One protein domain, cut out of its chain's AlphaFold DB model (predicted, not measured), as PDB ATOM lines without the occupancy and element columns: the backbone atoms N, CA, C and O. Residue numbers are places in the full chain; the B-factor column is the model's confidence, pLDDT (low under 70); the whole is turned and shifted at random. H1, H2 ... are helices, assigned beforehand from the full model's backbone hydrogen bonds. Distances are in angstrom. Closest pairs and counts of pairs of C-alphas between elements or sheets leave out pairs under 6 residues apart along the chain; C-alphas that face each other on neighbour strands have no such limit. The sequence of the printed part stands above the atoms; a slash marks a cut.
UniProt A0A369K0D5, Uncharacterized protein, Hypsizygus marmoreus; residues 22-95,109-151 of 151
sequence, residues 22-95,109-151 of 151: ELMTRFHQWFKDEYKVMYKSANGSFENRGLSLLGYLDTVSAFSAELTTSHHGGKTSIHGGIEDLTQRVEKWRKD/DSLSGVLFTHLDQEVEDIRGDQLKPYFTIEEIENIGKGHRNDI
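AT A GLANCE: This is residues 22 to 95 and 109 to 151 of the 151 residues of an uncharacterized protein of Hypsizygus marmoreus (UniProt A0A369K0D5). The model is a long bundle of four helices in two halves: H1 and H5 lie side by side in one, the hairpin of H3 and H4 makes the other, and few contacts join the two. The short H2 lies at one end, between H1 and H3 along the chain, while H6 and H7 make the other end, with H7 folding back toward the beginning of H1. The printed part has 117 residues with seven named helices, H1 to H7 in order, and no named strand; its class is all helix. It is only just loose, close to compact, with a radius of gyration of the C-alphas of 16.5 A, and only just elongated, spanning 52 by 26 by 20 A.

IN THESE COORDINATES: H1, residues 22 to 41, begins at C-alpha 22 at (-0.777, -136.461, -142.433) and is 29.0 A long. H2 is residues 45 to 49. H3, residues 53 to 70, is 25.9 A long, and H4, residues 79 to 94, is 22.3 A long. After the cut, H5, residues 109 to 125, begins at C-alpha 109 at (9.420, -124.384, -120.857) and is 24.8 A long. H6 is residues 128 to 131. H7, residues 137 to 150, is 20.7 A long and ends at C-alpha 150 at (11.089, -145.892, -138.890).

HOW THE PARTS SIT: H1, H3, H4 and H5 form an up-and-down bundle, each running against the one before it in the chain. H1 and H5 touch at a shallow tilt of 7 degrees, opposite ways; their closest C-alphas, those of His 28 and Leu 119, are 6.1 A apart. H1 and H3 only just touch, with 3 pairs of C-alphas within 8 A, the closest being Met 38 and Val 60 at 7.0 A. H3 and H4 are a hairpin at a shallow tilt of 26 degrees, with the closest C-alphas, Ser 64 and Ile 82, 5.9 A apart. H4 and H5 only just touch, with 3 pairs within 8 A, the closest being Gly 81 and Leu 111 at 5.1 A; their tilt is steep, 42 degrees. H2 and H3 only just touch, with 3 such pairs, and only at the corner, the closest being Phe 46 and Tyr 56 at 6.4 A. H7 is close to H1 but not clearly touching, with C-alphas 23 and 144 closest at 7.4 A. H5 and H6 are close but not clearly touching, C-alphas 125 and 131 being closest at 8.0 A. Every O i to N i+4 pair is within hydrogen-bond range in H1, H3 and H4; H5 has 10 of 13, H7 8 of 10 and H2 0 of 1, with 2 of 2 O i to N i+3 pairs in H2, and H6 is too short for an O i to N i+4 pair.

THE WHOLE: The two C-alphas farthest apart, those of Asp 95 and Pro 133, are 52.8 A apart. Residues 96 to 108 are not printed, and C-alphas 95 and 109 are 22.6 A apart across this cut. Of the links that are printed whole, H3 to H4 is short and the others are tight. The mean pLDDT of the printed part is 91.1; residues 72 to 77 and 149 to 151 are under 70.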
ATOM      1  N   GLU A  22       0.097-135.744-143.370       94.94
ATOM      2  CA  GLU A  22      -0.777-136.461-142.433       94.94
ATOM      3  C   GLU A  22      -0.020-137.507-141.600       94.94
ATOM      4  O   GLU A  22      -0.328-137.706-140.420       94.94
ATOM      5  N   LEU A  23       0.960-138.197-142.195       92.94
ATOM      6  CA  LEU A  23       1.836-139.122-141.472       92.94
ATOM      7  C   LEU A  23       2.677-138.374-140.431       92.94
ATOM      8  O   LEU A  23       2.648-138.756-139.260       92.94
ATOM      9  N   MET A  24       3.357-137.300-140.840       93.50
ATOM     10  CA  MET A  24       4.169-136.482-139.931       93.50
ATOM     11  C   MET A  24       3.324-135.807-138.854       93.50
ATOM     12  O   MET A  24       3.729-135.784-137.702       93.50
ATOM     13  N   THR A  25       2.095-135.386-139.163       95.56
ATOM     14  CA  THR A  25       1.154-134.856-138.161       95.56
ATOM     15  C   THR A  25       0.935-135.850-137.020       95.56
ATOM     16  O   THR A  25       1.005-135.478-135.851       95.56
ATOM     17  N   ARG A  26       0.682-137.131-137.332       93.00
ATOM     18  CA  ARG A  26       0.469-138.162-136.300       93.00
ATOM     19  C   ARG A  26       1.739-138.433-135.498       93.00
ATOM     20  O   ARG A  26       1.669-138.541-134.276       93.00
ATOM     21  N   PHE A  27       2.876-138.517-136.179       91.31
ATOM     22  CA  PHE A  27       4.176-138.723-135.548       91.31
ATOM     23  C   PHE A  27       4.546-137.562-134.606       91.31
ATOM     24  O   PHE A  27       4.865-137.771-133.438       91.31
ATOM     25  N   HIS A  28       4.382-136.318-135.052       94.25
ATOM     26  CA  HIS A  28       4.654-135.124-134.250       94.25
ATOM     27  C   HIS A  28       3.670-134.966-133.094       94.25
ATOM     28  O   HIS A  28       4.048-134.510-132.012       94.25
ATOM     29  N   GLN A  29       2.411-135.373-133.275       95.06
ATOM     30  CA  GLN A  29       1.441-135.380-132.187       95.06
ATOM     31  C   GLN A  29       1.888-136.300-131.041       95.06
ATOM     32  O   GLN A  29       1.758-135.914-129.878       95.06
ATOM     33  N   TRP A  30       2.484-137.456-131.351       92.19
ATOM     34  CA  TRP A  30       3.077-138.327-130.336       92.19
ATOM     35  C   TRP A  30       4.199-137.624-129.554       92.19
ATOM     36  O   TRP A  30       4.140-137.610-128.325       92.19
ATOM     37  N   PHE A  31       5.140-136.938-130.218       93.62
ATOM     38  CA  PHE A  31       6.173-136.152-129.519       93.62
ATOM     39  C   PHE A  31       5.581-135.087-128.597       93.62
ATOM     40  O   PHE A  31       6.030-134.918-127.461       93.62
ATOM     41  N   LYS A  32       4.563-134.355-129.065       96.12
ATOM     42  CA  LYS A  32       3.899-133.319-128.261       96.12
ATOM     43  C   LYS A  32       3.241-133.907-127.018       96.12
ATOM     44  O   LYS A  32       3.237-133.263-125.967       96.12
ATOM     45  N   ASP A  33       2.662-135.096-127.123       96.19
ATOM     46  CA  ASP A  33       2.013-135.752-125.994       96.19
ATOM     47  C   ASP A  33       3.028-136.357-125.019       96.19
ATOM     48  O   ASP A  33       2.881-136.147-123.810       96.19
ATOM     49  N   GLU A  34       4.108-136.967-125.512       95.06
ATOM     50  CA  GLU A  34       5.211-137.448-124.672       95.06
ATOM     51  C   GLU A  34       5.890-136.288-123.926       95.06
ATOM     52  O   GLU A  34       6.083-136.349-122.708       95.06
ATOM     53  N   TYR A  35       6.124-135.160-124.606       97.56
ATOM     54  CA  TYR A  35       6.607-133.931-123.976       97.56
ATOM     55  C   TYR A  35       5.710-133.502-122.803       97.56
ATOM     56  O   TYR A  35       6.193-133.261-121.694       97.56
ATOM     57  N   LYS A  36       4.385-133.431-123.010       97.38
ATOM     58  CA  LYS A  36       3.433-133.023-121.956       97.38
ATOM     59  C   LYS A  36       3.461-133.980-120.771       97.38
ATOM     60  O   LYS A  36       3.266-133.547-119.634       97.38
ATOM     61  N   VAL A  37       3.645-135.268-121.032       95.62
ATOM     62  CA  VAL A  37       3.738-136.297-120.002       95.62
ATOM     63  C   VAL A  37       4.990-136.082-119.152       95.62
ATOM     64  O   VAL A  37       4.857-135.943-117.935       95.62
ATOM     65  N   MET A  38       6.168-135.957-119.773       95.81
ATOM     66  CA  MET A  38       7.427-135.691-119.062       95.81
ATOM     67  C   MET A  38       7.378-134.389-118.259       95.81
ATOM     68  O   MET A  38       7.856-134.335-117.124       95.81
ATOM     69  N   TYR A  39       6.778-133.349-118.838       97.62
ATOM     70  CA  TYR A  39       6.613-132.048-118.208       97.62
ATOM     71  C   TYR A  39       5.765-132.127-116.938       97.62
ATOM     72  O   TYR A  39       6.154-131.637-115.877       97.62
ATOM     73  N   LYS A  40       4.599-132.777-117.024       97.06
ATOM     74  CA  LYS A  40       3.690-132.945-115.882       97.06
ATOM     75  C   LYS A  40       4.300-133.825-114.796       97.06
ATOM     76  O   LYS A  40       4.029-133.590-113.620       97.06
ATOM     77  N   SER A  41       5.111-134.815-115.176       97.25
ATOM     78  CA  SER A  41       5.714-135.747-114.227       97.25
ATOM     79  C   SER A  41       6.984-135.238-113.549       97.25
ATOM     80  O   SER A  41       7.396-135.820-112.550       97.25
ATOM     81  N   ALA A  42       7.587-134.150-114.042       97.75
ATOM     82  CA  ALA A  42       8.858-133.609-113.550       97.75
ATOM     83  C   ALA A  42       8.860-133.280-112.046       97.75
ATOM     84  O   ALA A  42       9.912-133.265-111.411       97.75
ATOM     85  N   ASN A  43       7.697-133.039-111.442       97.19
ATOM     86  CA  ASN A  43       7.566-132.729-110.016       97.19
ATOM     87  C   ASN A  43       7.699-133.948-109.078       97.19
ATOM     88  O   ASN A  43       7.380-133.832-107.897       97.19
ATOM     89  N   GLY A  44       8.101-135.113-109.591       96.94
ATOM     90  CA  GLY A  44       8.179-136.364-108.830       96.94
ATOM     91  C   GLY A  44       7.022-137.325-109.099       96.94
ATOM     92  O   GLY A  44       7.122-138.511-108.804       96.94
ATOM     93  N   SER A  45       5.937-136.877-109.740       97.69
ATOM     94  CA  SER A  45       4.798-137.760-110.043       97.69
ATOM     95  C   SER A  45       5.101-138.848-111.086       97.69
ATOM     96  O   SER A  45       4.251-139.705-111.333       97.69
ATOM     97  N   PHE A  46       6.317-138.887-111.645       96.31
ATOM     98  CA  PHE A  46       6.840-140.056-112.358       96.31
ATOM     99  C   PHE A  46       6.829-141.335-111.493       96.31
ATOM    100  O   PHE A  46       6.649-142.425-112.037       96.31
ATOM    101  N   GLU A  47       6.889-141.221-110.163       97.00
ATOM    102  CA  GLU A  47       6.769-142.362-109.241       97.00
ATOM    103  C   GLU A  47       5.388-143.027-109.303       97.00
ATOM    104  O   GLU A  47       5.283-144.251-109.240       97.00
ATOM    105  N   ASN A  48       4.324-142.253-109.554       96.44
ATOM    106  CA  ASN A  48       2.970-142.792-109.750       96.44
ATOM    107  C   ASN A  48       2.868-143.678-111.003       96.44
ATOM    108  O   ASN A  48       1.895-144.412-111.171       96.44
ATOM    109  N   ARG A  49       3.859-143.589-111.896       91.94
ATOM    110  CA  ARG A  49       3.991-144.409-113.105       91.94
ATOM    111  C   ARG A  49       5.000-145.548-112.921       91.94
ATOM    112  O   ARG A  49       5.345-146.206-113.895       91.94
ATOM    113  N   GLY A  50       5.476-145.773-111.694       95.75
ATOM    114  CA  GLY A  50       6.456-146.807-111.366       95.75
ATOM    115  C   GLY A  50       7.893-146.462-111.760       95.75
ATOM    116  O   GLY A  50       8.742-147.352-111.766       95.75
ATOM    117  N   LEU A  51       8.185-145.202-112.098       97.19
ATOM    118  CA  LEU A  51       9.538-144.764-112.437       97.19
ATOM    119  C   LEU A  51      10.274-144.266-111.193       97.19
ATOM    120  O   LEU A  51       9.715-143.543-110.375       97.19
ATOM    121  N   SER A  52      11.560-144.594-111.096       98.12
ATOM    122  CA  SER A  52      12.487-143.854-110.237       98.12
ATOM    123  C   SER A  52      12.883-142.532-110.903       98.12
ATOM    124  O   SER A  52      12.662-142.349-112.102       98.12
ATOM    125  N   LEU A  53      13.549-141.635-110.167       98.25
ATOM    126  CA  LEU A  53      14.145-140.431-110.760       98.25
ATOM    127  C   LEU A  53      15.076-140.778-111.934       98.25
ATOM    128  O   LEU A  53      15.000-140.147-112.981       98.25
ATOM    129  N   LEU A  54      15.914-141.810-111.797       98.25
ATOM    130  CA  LEU A  54      16.795-142.245-112.883       98.25
ATOM    131  C   LEU A  54      16.004-142.755-114.093       98.25
ATOM    132  O   LEU A  54      16.322-142.371-115.210       98.25
ATOM    133  N   GLY A  55      14.933-143.527-113.878       98.19
ATOM    134  CA  GLY A  55      14.064-143.983-114.968       98.19
ATOM    135  C   GLY A  55      13.326-142.833-115.666       98.19
ATOM    136  O   GLY A  55      13.167-142.838-116.887       98.19
ATOM    137  N   TYR A  56      12.923-141.804-114.918       98.38
ATOM    138  CA  TYR A  56      12.396-140.570-115.498       98.38
ATOM    139  C   TYR A  56      13.453-139.856-116.354       98.38
ATOM    140  O   TYR A  56      13.180-139.525-117.504       98.38
ATOM    141  N   LEU A  57      14.672-139.683-115.839       98.50
ATOM    142  CA  LEU A  57      15.783-139.067-116.574       98.50
ATOM    143  C   LEU A  57      16.187-139.872-117.820       98.50
ATOM    144  O   LEU A  57      16.512-139.273-118.843       98.50
ATOM    145  N   ASP A  58      16.124-141.204-117.770       97.94
ATOM    146  CA  ASP A  58      16.313-142.075-118.936       97.94
ATOM    147  C   ASP A  58      15.246-141.817-120.005       97.94
ATOM    148  O   ASP A  58      15.574-141.716-121.186       97.94
ATOM    149  N   THR A  59      13.988-141.632-119.594       97.12
ATOM    150  CA  THR A  59      12.882-141.304-120.510       97.12
ATOM    151  C   THR A  59      13.128-139.965-121.209       97.12
ATOM    152  O   THR A  59      13.020-139.871-122.429       97.12
ATOM    153  N   VAL A  60      13.537-138.939-120.451       97.69
ATOM    154  CA  VAL A  60      13.875-137.617-121.008       97.69
ATOM    155  C   VAL A  60      15.079-137.706-121.951       97.69
ATOM    156  O   VAL A  60      15.068-137.111-123.027       97.69
ATOM    157  N   SER A  61      16.105-138.479-121.588       97.25
ATOM    158  CA  SER A  61      17.285-138.695-122.431       97.25
ATOM    159  C   SER A  61      16.933-139.382-123.753       97.25
ATOM    160  O   SER A  61      17.451-138.987-124.795       97.25
ATOM    161  N   ALA A  62      16.065-140.397-123.716       95.75
ATOM    162  CA  ALA A  62      15.608-141.106-124.908       95.75
ATOM    163  C   ALA A  62      14.803-140.180-125.829       95.75
ATOM    164  O   ALA A  62      15.062-140.137-127.028       95.75
ATOM    165  N   PHE A  63      13.902-139.374-125.263       95.31
ATOM    166  CA  PHE A  63      13.153-138.365-126.010       95.31
ATOM    167  C   PHE A  63      14.072-137.355-126.717       95.31
ATOM    168  O   PHE A  63      13.893-137.083-127.903       95.31
ATOM    169  N   SER A  64      15.085-136.827-126.020       94.50
ATOM    170  CA  SER A  64      16.066-135.903-126.609       94.50
ATOM    171  C   SER A  64      16.856-136.538-127.758       94.50
ATOM    172  O   SER A  64      17.092-135.890-128.780       94.50
ATOM    173  N   ALA A  65      17.261-137.801-127.607       92.44
ATOM    174  CA  ALA A  65      17.976-138.538-128.648       92.44
ATOM    175  C   ALA A  65      17.095-138.797-129.880       92.44
ATOM    176  O   ALA A  65      17.567-138.669-131.012       92.44
ATOM    177  N   GLU A  66      15.814-139.100-129.664       91.19
ATOM    178  CA  GLU A  66      14.845-139.335-130.733       91.19
ATOM    179  C   GLU A  66      14.557-138.048-131.512       91.19
ATOM    180  O   GLU A  66      14.659-138.040-132.738       91.19
ATOM    181  N   LEU A  67      14.322-136.924-130.818       91.19
ATOM    182  CA  LEU A  67      14.198-135.607-131.456       91.19
ATOM    183  C   LEU A  67      15.441-135.243-132.262       91.19
ATOM    184  O   LEU A  67      15.322-134.765-133.385       91.19
ATOM    185  N   THR A  68      16.627-135.483-131.694       88.81
ATOM    186  CA  THR A  68      17.893-135.233-132.388       88.81
ATOM    187  C   THR A  68      17.908-136.016-133.691       88.81
ATOM    188  O   THR A  68      17.982-135.400-134.745       88.81
ATOM    189  N   THR A  69      17.731-137.339-133.624       87.25
ATOM    190  CA  THR A  69      17.754-138.267-134.768       87.25
ATOM    191  C   THR A  69      16.784-137.872-135.874       87.25
ATOM    192  O   THR A  69      17.208-137.748-137.024       87.25
ATOM    193  N   SER A  70      15.524-137.621-135.522       85.50
ATOM    194  CA  SER A  70      14.439-137.376-136.479       85.50
ATOM    195  C   SER A  70      14.392-135.951-137.054       85.50
ATOM    196  O   SER A  70      13.801-135.773-138.114       85.50
ATOM    197  N   HIS A  71      15.056-134.957-136.439       84.50
ATOM    198  CA  HIS A  71      14.945-133.532-136.819       84.50
ATOM    199  C   HIS A  71      16.295-132.857-137.148       84.50
ATOM    200  O   HIS A  71      16.469-131.646-137.003       84.50
ATOM    201  N   HIS A  72      17.287-133.618-137.622       69.31
ATOM    202  CA  HIS A  72      18.639-133.118-137.931       69.31
ATOM    203  C   HIS A  72      18.735-132.061-139.062       69.31
ATOM    204  O   HIS A  72      19.814-131.506-139.269       69.31
ATOM    205  N   GLY A  73      17.667-131.808-139.834       57.91
ATOM    206  CA  GLY A  73      17.737-131.092-141.122       57.91
ATOM    207  C   GLY A  73      16.977-129.761-141.236       57.91
ATOM    208  O   GLY A  73      17.004-129.149-142.306       57.91
ATOM    209  N   GLY A  74      16.283-129.310-140.187       55.81
ATOM    210  CA  GLY A  74      15.385-128.149-140.247       55.81
ATOM    211  C   GLY A  74      16.072-126.771-140.239       55.81
ATOM    212  O   GLY A  74      17.169-126.591-139.714       55.81
ATOM    213  N   LYS A  75      15.390-125.741-140.772       53.47
ATOM    214  CA  LYS A  75      15.850-124.326-140.779       53.47
ATOM    215  C   LYS A  75      15.745-123.618-139.416       53.47
ATOM    216  O   LYS A  75      16.117-122.450-139.300       53.47
ATOM    217  N   THR A  76      15.244-124.295-138.388       57.94
ATOM    218  CA  THR A  76      15.026-123.757-137.040       57.94
ATOM    219  C   THR A  76      15.711-124.662-136.022       57.94
ATOM    220  O   THR A  76      15.331-125.815-135.858       57.94
ATOM    221  N   SER A  77      16.734-124.147-135.341       65.31
ATOM    222  CA  SER A  77      17.560-124.930-134.418       65.31
ATOM    223  C   SER A  77      16.820-125.209-133.101       65.31
ATOM    224  O   SER A  77      16.920-124.439-132.148       65.31
ATOM    225  N   ILE A  78      16.094-126.334-133.031       86.56
ATOM    226  CA  ILE A  78      15.706-126.958-131.750       86.56
ATOM    227  C   ILE A  78      16.935-127.507-131.000       86.56
ATOM    228  O   ILE A  78      16.862-127.768-129.800       86.56
ATOM    229  N   HIS A  79      18.074-127.643-131.696       85.19
ATOM    230  CA  HIS A  79      19.302-128.257-131.193       85.19
ATOM    231  C   HIS A  79      19.811-127.617-129.907       85.19
ATOM    232  O   HIS A  79      20.186-128.348-129.002       85.19
ATOM    233  N   GLY A  80      19.755-126.286-129.784       88.19
ATOM    234  CA  GLY A  80      20.192-125.615-128.554       88.19
ATOM    235  C   GLY A  80      19.364-126.033-127.333       88.19
ATOM    236  O   GLY A  80      19.915-126.371-126.293       88.19
ATOM    237  N   GLY A  81      18.036-126.099-127.477       91.44
ATOM    238  CA  GLY A  81      17.160-126.532-126.385       91.44
ATOM    239  C   GLY A  81      17.310-128.019-126.045       91.44
ATOM    240  O   GLY A  81      17.225-128.393-124.875       91.44
ATOM    241  N   ILE A  82      17.563-128.868-127.046       93.81
ATOM    242  CA  ILE A  82      17.826-130.301-126.837       93.81
ATOM    243  C   ILE A  82      19.183-130.516-126.162       93.81
ATOM    244  O   ILE A  82      19.296-131.345-125.256       93.81
ATOM    245  N   GLU A  83      20.206-129.772-126.575       92.94
ATOM    246  CA  GLU A  83      21.539-129.816-125.982       92.94
ATOM    247  C   GLU A  83      21.488-129.394-124.508       92.94
ATOM    248  O   GLU A  83      21.960-130.137-123.644       92.94
ATOM    249  N   ASP A  84      20.816-128.282-124.196       94.69
ATOM    250  CA  ASP A  84      20.605-127.819-122.821       94.69
ATOM    251  C   ASP A  84      19.892-128.873-121.957       94.69
ATOM    252  O   ASP A  84      20.295-129.137-120.816       94.69
ATOM    253  N   LEU A  85      18.840-129.504-122.492       96.88
ATOM    254  CA  LEU A  85      18.106-130.563-121.798       96.88
ATOM    255  C   LEU A  85      18.998-131.785-121.546       96.88
ATOM    256  O   LEU A  85      19.022-132.320-120.435       96.88
ATOM    257  N   THR A  86      19.771-132.192-122.553       96.88
ATOM    258  CA  THR A  86      20.695-133.333-122.482       96.88
ATOM    259  C   THR A  86      21.765-133.106-121.416       96.88
ATOM    260  O   THR A  86      21.955-133.956-120.545       96.88
ATOM    261  N   GLN A  87      22.395-131.928-121.391       97.50
ATOM    262  CA  GLN A  87      23.418-131.585-120.397       97.50
ATOM    263  C   GLN A  87      22.873-131.615-118.959       97.50
ATOM    264  O   GLN A  87      23.535-132.116-118.043       97.50
ATOM    265  N   ARG A  88      21.651-131.113-118.736       98.19
ATOM    266  CA  ARG A  88      21.007-131.137-117.409       98.19
ATOM    267  C   ARG A  88      20.648-132.549-116.965       98.19
ATOM    268  O   ARG A  88      20.899-132.910-115.816       98.19
ATOM    269  N   VAL A  89      20.111-133.361-117.872       98.25
ATOM    270  CA  VAL A  89      19.823-134.773-117.598       98.25
ATOM    271  C   VAL A  89      21.106-135.515-117.236       98.25
ATOM    272  O   VAL A  89      21.135-136.210-116.223       98.25
ATOM    273  N   GLU A  90      22.198-135.321-117.976       98.12
ATOM    274  CA  GLU A  90      23.494-135.918-117.639       98.12
ATOM    275  C   GLU A  90      24.023-135.469-116.270       98.12
ATOM    276  O   GLU A  90      24.525-136.303-115.508       98.12
ATOM    277  N   LYS A  91      23.895-134.178-115.933       98.19
ATOM    278  CA  LYS A  91      24.220-133.640-114.599       98.19
ATOM    279  C   LYS A  91      23.460-134.406-113.511       98.19
ATOM    280  O   LYS A  91      24.090-134.931-112.594       98.19
ATOM    281  N   TRP A  92      22.137-134.528-113.626       98.56
ATOM    282  CA  TRP A  92      21.309-135.203-112.617       98.56
ATOM    283  C   TRP A  92      21.465-136.719-112.603       98.56
ATOM    284  O   TRP A  92      21.260-137.344-111.572       98.56
ATOM    285  N   ARG A  93      21.871-137.342-113.708       98.06
ATOM    286  CA  ARG A  93      22.243-138.763-113.697       98.06
ATOM    287  C   ARG A  93      23.522-139.008-112.899       98.06
ATOM    288  O   ARG A  93      23.613-140.022-112.212       98.06
ATOM    289  N   LYS A  94      24.503-138.102-113.000       98.12
ATOM    290  CA  LYS A  94      25.778-138.180-112.261       98.12
ATOM    291  C   LYS A  94      25.597-137.871-110.776       98.12
ATOM    292  O   LYS A  94      26.227-138.518-109.947       98.12
ATOM    293  N   ASP A  95      24.729-136.916-110.454       98.19
ATOM    294  CA  ASP A  95      24.343-136.587-109.082       98.19
ATOM    295  C   ASP A  95      22.814-136.433-108.962       98.19
ATOM    296  O   ASP A  95      22.291-135.316-109.070       98.19
ATOM    297  N   ASP A 109      10.190-125.571-120.449       95.88
ATOM    298  CA  ASP A 109       9.420-124.384-120.857       95.88
ATOM    299  C   ASP A 109      10.107-123.674-122.036       95.88
ATOM    300  O   ASP A 109       9.462-123.414-123.054       95.88
ATOM    301  N   SER A 110      11.423-123.455-121.944       93.00
ATOM    302  CA  SER A 110      12.215-122.828-123.014       93.00
ATOM    303  C   SER A 110      12.250-123.669-124.295       93.00
ATOM    304  O   SER A 110      12.200-123.117-125.394       93.00
ATOM    305  N   LEU A 111      12.280-125.001-124.168       93.75
ATOM    306  CA  LEU A 111      12.237-125.916-125.311       93.75
ATOM    307  C   LEU A 111      10.856-125.946-125.987       93.75
ATOM    308  O   LEU A 111      10.793-125.964-127.214       93.75
ATOM    309  N   SER A 112       9.752-125.934-125.228       93.06
ATOM    310  CA  SER A 112       8.397-126.178-125.768       93.06
ATOM    311  C   SER A 112       7.995-125.248-126.907       93.06
ATOM    312  O   SER A 112       7.456-125.711-127.911       93.06
ATOM    313  N   GLY A 113       8.262-123.946-126.766       85.81
ATOM    314  CA  GLY A 113       7.870-122.951-127.759       85.81
ATOM    315  C   GLY A 113       8.567-123.182-129.096       85.81
ATOM    316  O   GLY A 113       7.917-123.179-130.142       85.81
ATOM    317  N   VAL A 114       9.878-123.436-129.058       90.19
ATOM    318  CA  VAL A 114      10.685-123.684-130.261       90.19
ATOM    319  C   VAL A 114      10.364-125.056-130.849       90.19
ATOM    320  O   VAL A 114      10.166-125.162-132.055       90.19
ATOM    321  N   LEU A 115      10.232-126.085-130.005       92.44
ATOM    322  CA  LEU A 115       9.910-127.446-130.427       92.44
ATOM    323  C   LEU A 115       8.554-127.514-131.130       92.44
ATOM    324  O   LEU A 115       8.477-127.995-132.251       92.44
ATOM    325  N   PHE A 116       7.476-127.032-130.509       94.38
ATOM    326  CA  PHE A 116       6.138-127.186-131.092       94.38
ATOM    327  C   PHE A 116       5.988-126.391-132.384       94.38
ATOM    328  O   PHE A 116       5.426-126.912-133.342       94.38
ATOM    329  N   THR A 117       6.550-125.179-132.426       91.81
ATOM    330  CA  THR A 117       6.587-124.368-133.648       91.81
ATOM    331  C   THR A 117       7.335-125.090-134.764       91.81
ATOM    332  O   THR A 117       6.871-125.106-135.896       91.81
ATOM    333  N   HIS A 118       8.472-125.708-134.446       90.94
ATOM    334  CA  HIS A 118       9.257-126.464-135.413       90.94
ATOM    335  C   HIS A 118       8.491-127.677-135.957       90.94
ATOM    336  O   HIS A 118       8.351-127.796-137.171       90.94
ATOM    337  N   LEU A 119       7.912-128.501-135.076       93.06
ATOM    338  CA  LEU A 119       7.108-129.665-135.466       93.06
ATOM    339  C   LEU A 119       5.920-129.282-136.364       93.06
ATOM    340  O   LEU A 119       5.575-130.022-137.283       93.06
ATOM    341  N   ASP A 120       5.272-128.147-136.089       93.69
ATOM    342  CA  ASP A 120       4.166-127.648-136.912       93.69
ATOM    343  C   ASP A 120       4.657-127.103-138.257       93.69
ATOM    344  O   ASP A 120       4.049-127.381-139.289       93.69
ATOM    345  N   GLN A 121       5.781-126.385-138.272       92.50
ATOM    346  CA  GLN A 121       6.347-125.837-139.503       92.50
ATOM    347  C   GLN A 121       6.801-126.937-140.466       92.50
ATOM    348  O   GLN A 121       6.574-126.816-141.664       92.50
ATOM    349  N   GLU A 122       7.393-128.022-139.968       91.81
ATOM    350  CA  GLU A 122       7.792-129.147-140.819       91.81
ATOM    351  C   GLU A 122       6.597-129.814-141.502       91.81
ATOM    352  O   GLU A 122       6.682-130.164-142.677       91.81
ATOM    353  N   VAL A 123       5.465-129.943-140.801       94.12
ATOM    354  CA  VAL A 123       4.219-130.451-141.396       94.12
ATOM    355  C   VAL A 123       3.715-129.508-142.485       94.12
ATOM    356  O   VAL A 123       3.291-129.982-143.539       94.12
ATOM    357  N   GLU A 124       3.767-128.196-142.246       94.50
ATOM    358  CA  GLU A 124       3.346-127.184-143.217       94.50
ATOM    359  C   GLU A 124       4.253-127.156-144.459       94.50
ATOM    360  O   GLU A 124       3.750-127.094-145.582       94.50
ATOM    361  N   ASP A 125       5.568-127.297-144.281       91.94
ATOM    362  CA  ASP A 125       6.561-127.301-145.363       91.94
ATOM    363  C   ASP A 125       6.399-128.503-146.314       91.94
ATOM    364  O   ASP A 125       6.740-128.413-147.496       91.94
ATOM    365  N   ILE A 126       5.853-129.621-145.824       93.06
ATOM    366  CA  ILE A 126       5.651-130.857-146.599       93.06
ATOM    367  C   ILE A 126       4.188-131.096-146.997       93.06
ATOM    368  O   ILE A 126       3.814-132.210-147.380       93.06
ATOM    369  N   ARG A 127       3.328-130.076-146.912       95.44
ATOM    370  CA  ARG A 127       1.954-130.191-147.413       95.44
ATOM    371  C   ARG A 127       1.935-130.427-148.914       95.44
ATOM    372  O   ARG A 127       2.791-129.953-149.661       95.44
ATOM    373  N   GLY A 128       0.897-131.116-149.376       94.12
ATOM    374  CA  GLY A 128       0.761-131.497-150.773       94.12
ATOM    375  C   GLY A 128       0.855-130.321-151.747       94.12
ATOM    376  O   GLY A 128       1.486-130.433-152.792       94.12
ATOM    377  N   ASP A 129       0.271-129.171-151.409       94.38
ATOM    378  CA  ASP A 129       0.338-127.949-152.215       94.38
ATOM    379  C   ASP A 129       1.738-127.318-152.269       94.38
ATOM    380  O   ASP A 129       2.088-126.746-153.302       94.38
ATOM    381  N   GLN A 130       2.548-127.481-151.218       95.12
ATOM    382  CA  GLN A 130       3.943-127.029-151.178       95.12
ATOM    383  C   GLN A 130       4.877-127.949-151.976       95.12
ATOM    384  O   GLN A 130       5.834-127.481-152.592       95.12
ATOM    385  N   LEU A 131       4.585-129.255-152.011       94.56
ATOM    386  CA  LEU A 131       5.424-130.259-152.678       94.56
ATOM    387  C   LEU A 131       5.134-130.416-154.177       94.56
ATOM    388  O   LEU A 131       6.050-130.712-154.947       94.56
ATOM    389  N   LYS A 132       3.885-130.186-154.605       93.31
ATOM    390  CA  LYS A 132       3.429-130.296-156.008       93.31
ATOM    391  C   LYS A 132       4.362-129.665-157.055       93.31
ATOM    392  O   LYS A 132       4.523-130.268-158.112       93.31
ATOM    393  N   PRO A 133       4.967-128.481-156.831       95.12
ATOM    394  CA  PRO A 133       5.855-127.868-157.819       95.12
ATOM    395  C   PRO A 133       7.199-128.587-158.014       95.12
ATOM    396  O   PRO A 133       7.880-128.311-159.000       95.12
ATOM    397  N   TYR A 134       7.600-129.459-157.084       95.12
ATOM    398  CA  TYR A 134       8.962-130.004-157.009       95.12
ATOM    399  C   TYR A 134       9.037-131.525-157.137       95.12
ATOM    400  O   TYR A 134      10.087-132.043-157.504       95.12
ATOM    401  N   PHE A 135       7.945-132.228-156.841       95.94
ATOM    402  CA  PHE A 135       7.903-133.687-156.794       95.94
ATOM    403  C   PHE A 135       6.805-134.248-157.694       95.94
ATOM    404  O   PHE A 135       5.927-133.537-158.182       95.94
ATOM    405  N   THR A 136       6.833-135.560-157.875       95.69
ATOM    406  CA  THR A 136       5.714-136.378-158.342       95.69
ATOM    407  C   THR A 136       5.012-137.048-157.155       95.69
ATOM    408  O   THR A 136       5.597-137.230-156.087       95.69
ATOM    409  N   ILE A 137       3.753-137.470-157.335       93.56
ATOM    410  CA  ILE A 137       3.008-138.196-156.286       93.56
ATOM    411  C   ILE A 137       3.740-139.479-155.867       93.56
ATOM    412  O   ILE A 137       3.796-139.791-154.681       93.56
ATOM    413  N   GLU A 138       4.314-140.216-156.821       94.38
ATOM    414  CA  GLU A 138       5.002-141.482-156.543       94.38
ATOM    415  C   GLU A 138       6.253-141.281-155.673       94.38
ATOM    416  O   GLU A 138       6.501-142.065-154.755       94.38
ATOM    417  N   GLU A 139       7.012-140.203-155.897       94.88
ATOM    418  CA  GLU A 139       8.160-139.842-155.057       94.88
ATOM    419  C   GLU A 139       7.730-139.562-153.613       94.88
ATOM    420  O   GLU A 139       8.326-140.112-152.684       94.88
ATOM    421  N   ILE A 140       6.655-138.793-153.410       93.94
ATOM    422  CA  ILE A 140       6.120-138.508-152.068       93.94
ATOM    423  C   ILE A 140       5.595-139.776-151.389       93.94
ATOM    424  O   ILE A 140       5.863-140.011-150.207       93.94
ATOM    425  N   GLU A 141       4.895-140.640-152.124       91.44
ATOM    426  CA  GLU A 141       4.422-141.922-151.600       91.44
ATOM    427  C   GLU A 141       5.584-142.831-151.177       91.44
ATOM    428  O   GLU A 141       5.480-143.528-150.161       91.44
ATOM    429  N   ASN A 142       6.695-142.818-151.915       92.00
ATOM    430  CA  ASN A 142       7.890-143.589-151.582       92.00
ATOM    431  C   ASN A 142       8.644-143.005-150.376       92.00
ATOM    432  O   ASN A 142       9.031-143.774-149.495       92.00
ATOM    433  N   ILE A 143       8.753-141.676-150.261       89.25
ATOM    434  CA  ILE A 143       9.288-141.005-149.061       89.25
ATOM    435  C   ILE A 143       8.462-141.377-147.818       89.25
ATOM    436  O   ILE A 143       9.017-141.768-146.787       89.25
ATOM    437  N   GLY A 144       7.131-141.330-147.927       85.69
ATOM    438  CA  GLY A 144       6.229-141.688-146.830       85.69
ATOM    439  C   GLY A 144       6.264-143.175-146.455       85.69
ATOM    440  O   GLY A 144       6.006-143.525-145.306       85.69
ATOM    441  N   LYS A 145       6.585-144.084-147.389       85.12
ATOM    442  CA  LYS A 145       6.830-145.506-147.065       85.12
ATOM    443  C   LYS A 145       8.098-145.692-146.235       85.12
ATOM    444  O   LYS A 145       8.060-146.520-145.336       85.12
ATOM    445  N   GLY A 146       9.163-144.937-146.520       78.69
ATOM    446  CA  GLY A 146      10.389-144.943-145.716       78.69
ATOM    447  C   GLY A 146      10.095-144.595-144.258       78.69
ATOM    448  O   GLY A 146      10.275-145.440-143.392       78.69
ATOM    449  N   HIS A 147       9.475-143.435-144.025       74.75
ATOM    450  CA  HIS A 147       9.152-142.959-142.672       74.75
ATOM    451  C   HIS A 147       8.223-143.898-141.894       74.75
ATOM    452  O   HIS A 147       8.323-143.998-140.681       74.75
ATOM    453  N   ARG A 148       7.310-144.618-142.563       72.56
ATOM    454  CA  ARG A 148       6.455-145.612-141.889       72.56
ATOM    455  C   ARG A 148       7.213-146.813-141.329       72.56
ATOM    456  O   ARG A 148       6.656-147.491-140.479       72.56
ATOM    457  N   ASN A 149       8.403-147.113-141.840       66.25
ATOM    458  CA  ASN A 149       9.218-148.218-141.336       66.25
ATOM    459  C   ASN A 149      10.117-147.792-140.165       66.25
ATOM    460  O   ASN A 149      10.681-148.666-139.510       66.25
ATOM    461  N   ASP A 150      10.240-146.483-139.927       59.75
ATOM    462  CA  ASP A 150      11.089-145.892-138.890       59.75
ATOM    463  C   ASP A 150      10.302-145.536-137.606       59.75
ATOM    464  O   ASP A 150      10.909-145.185-136.597       59.75
ATOM    465  N   ILE A 151       8.963-145.640-137.640       53.47
ATOM    466  CA  ILE A 151       8.020-145.391-136.526       53.47
ATOM    467  C   ILE A 151       7.483-146.726-136.001       53.47
ATOM    468  O   ILE A 151       7.394-146.890-134.763       53.47
TER     469      ILE A 151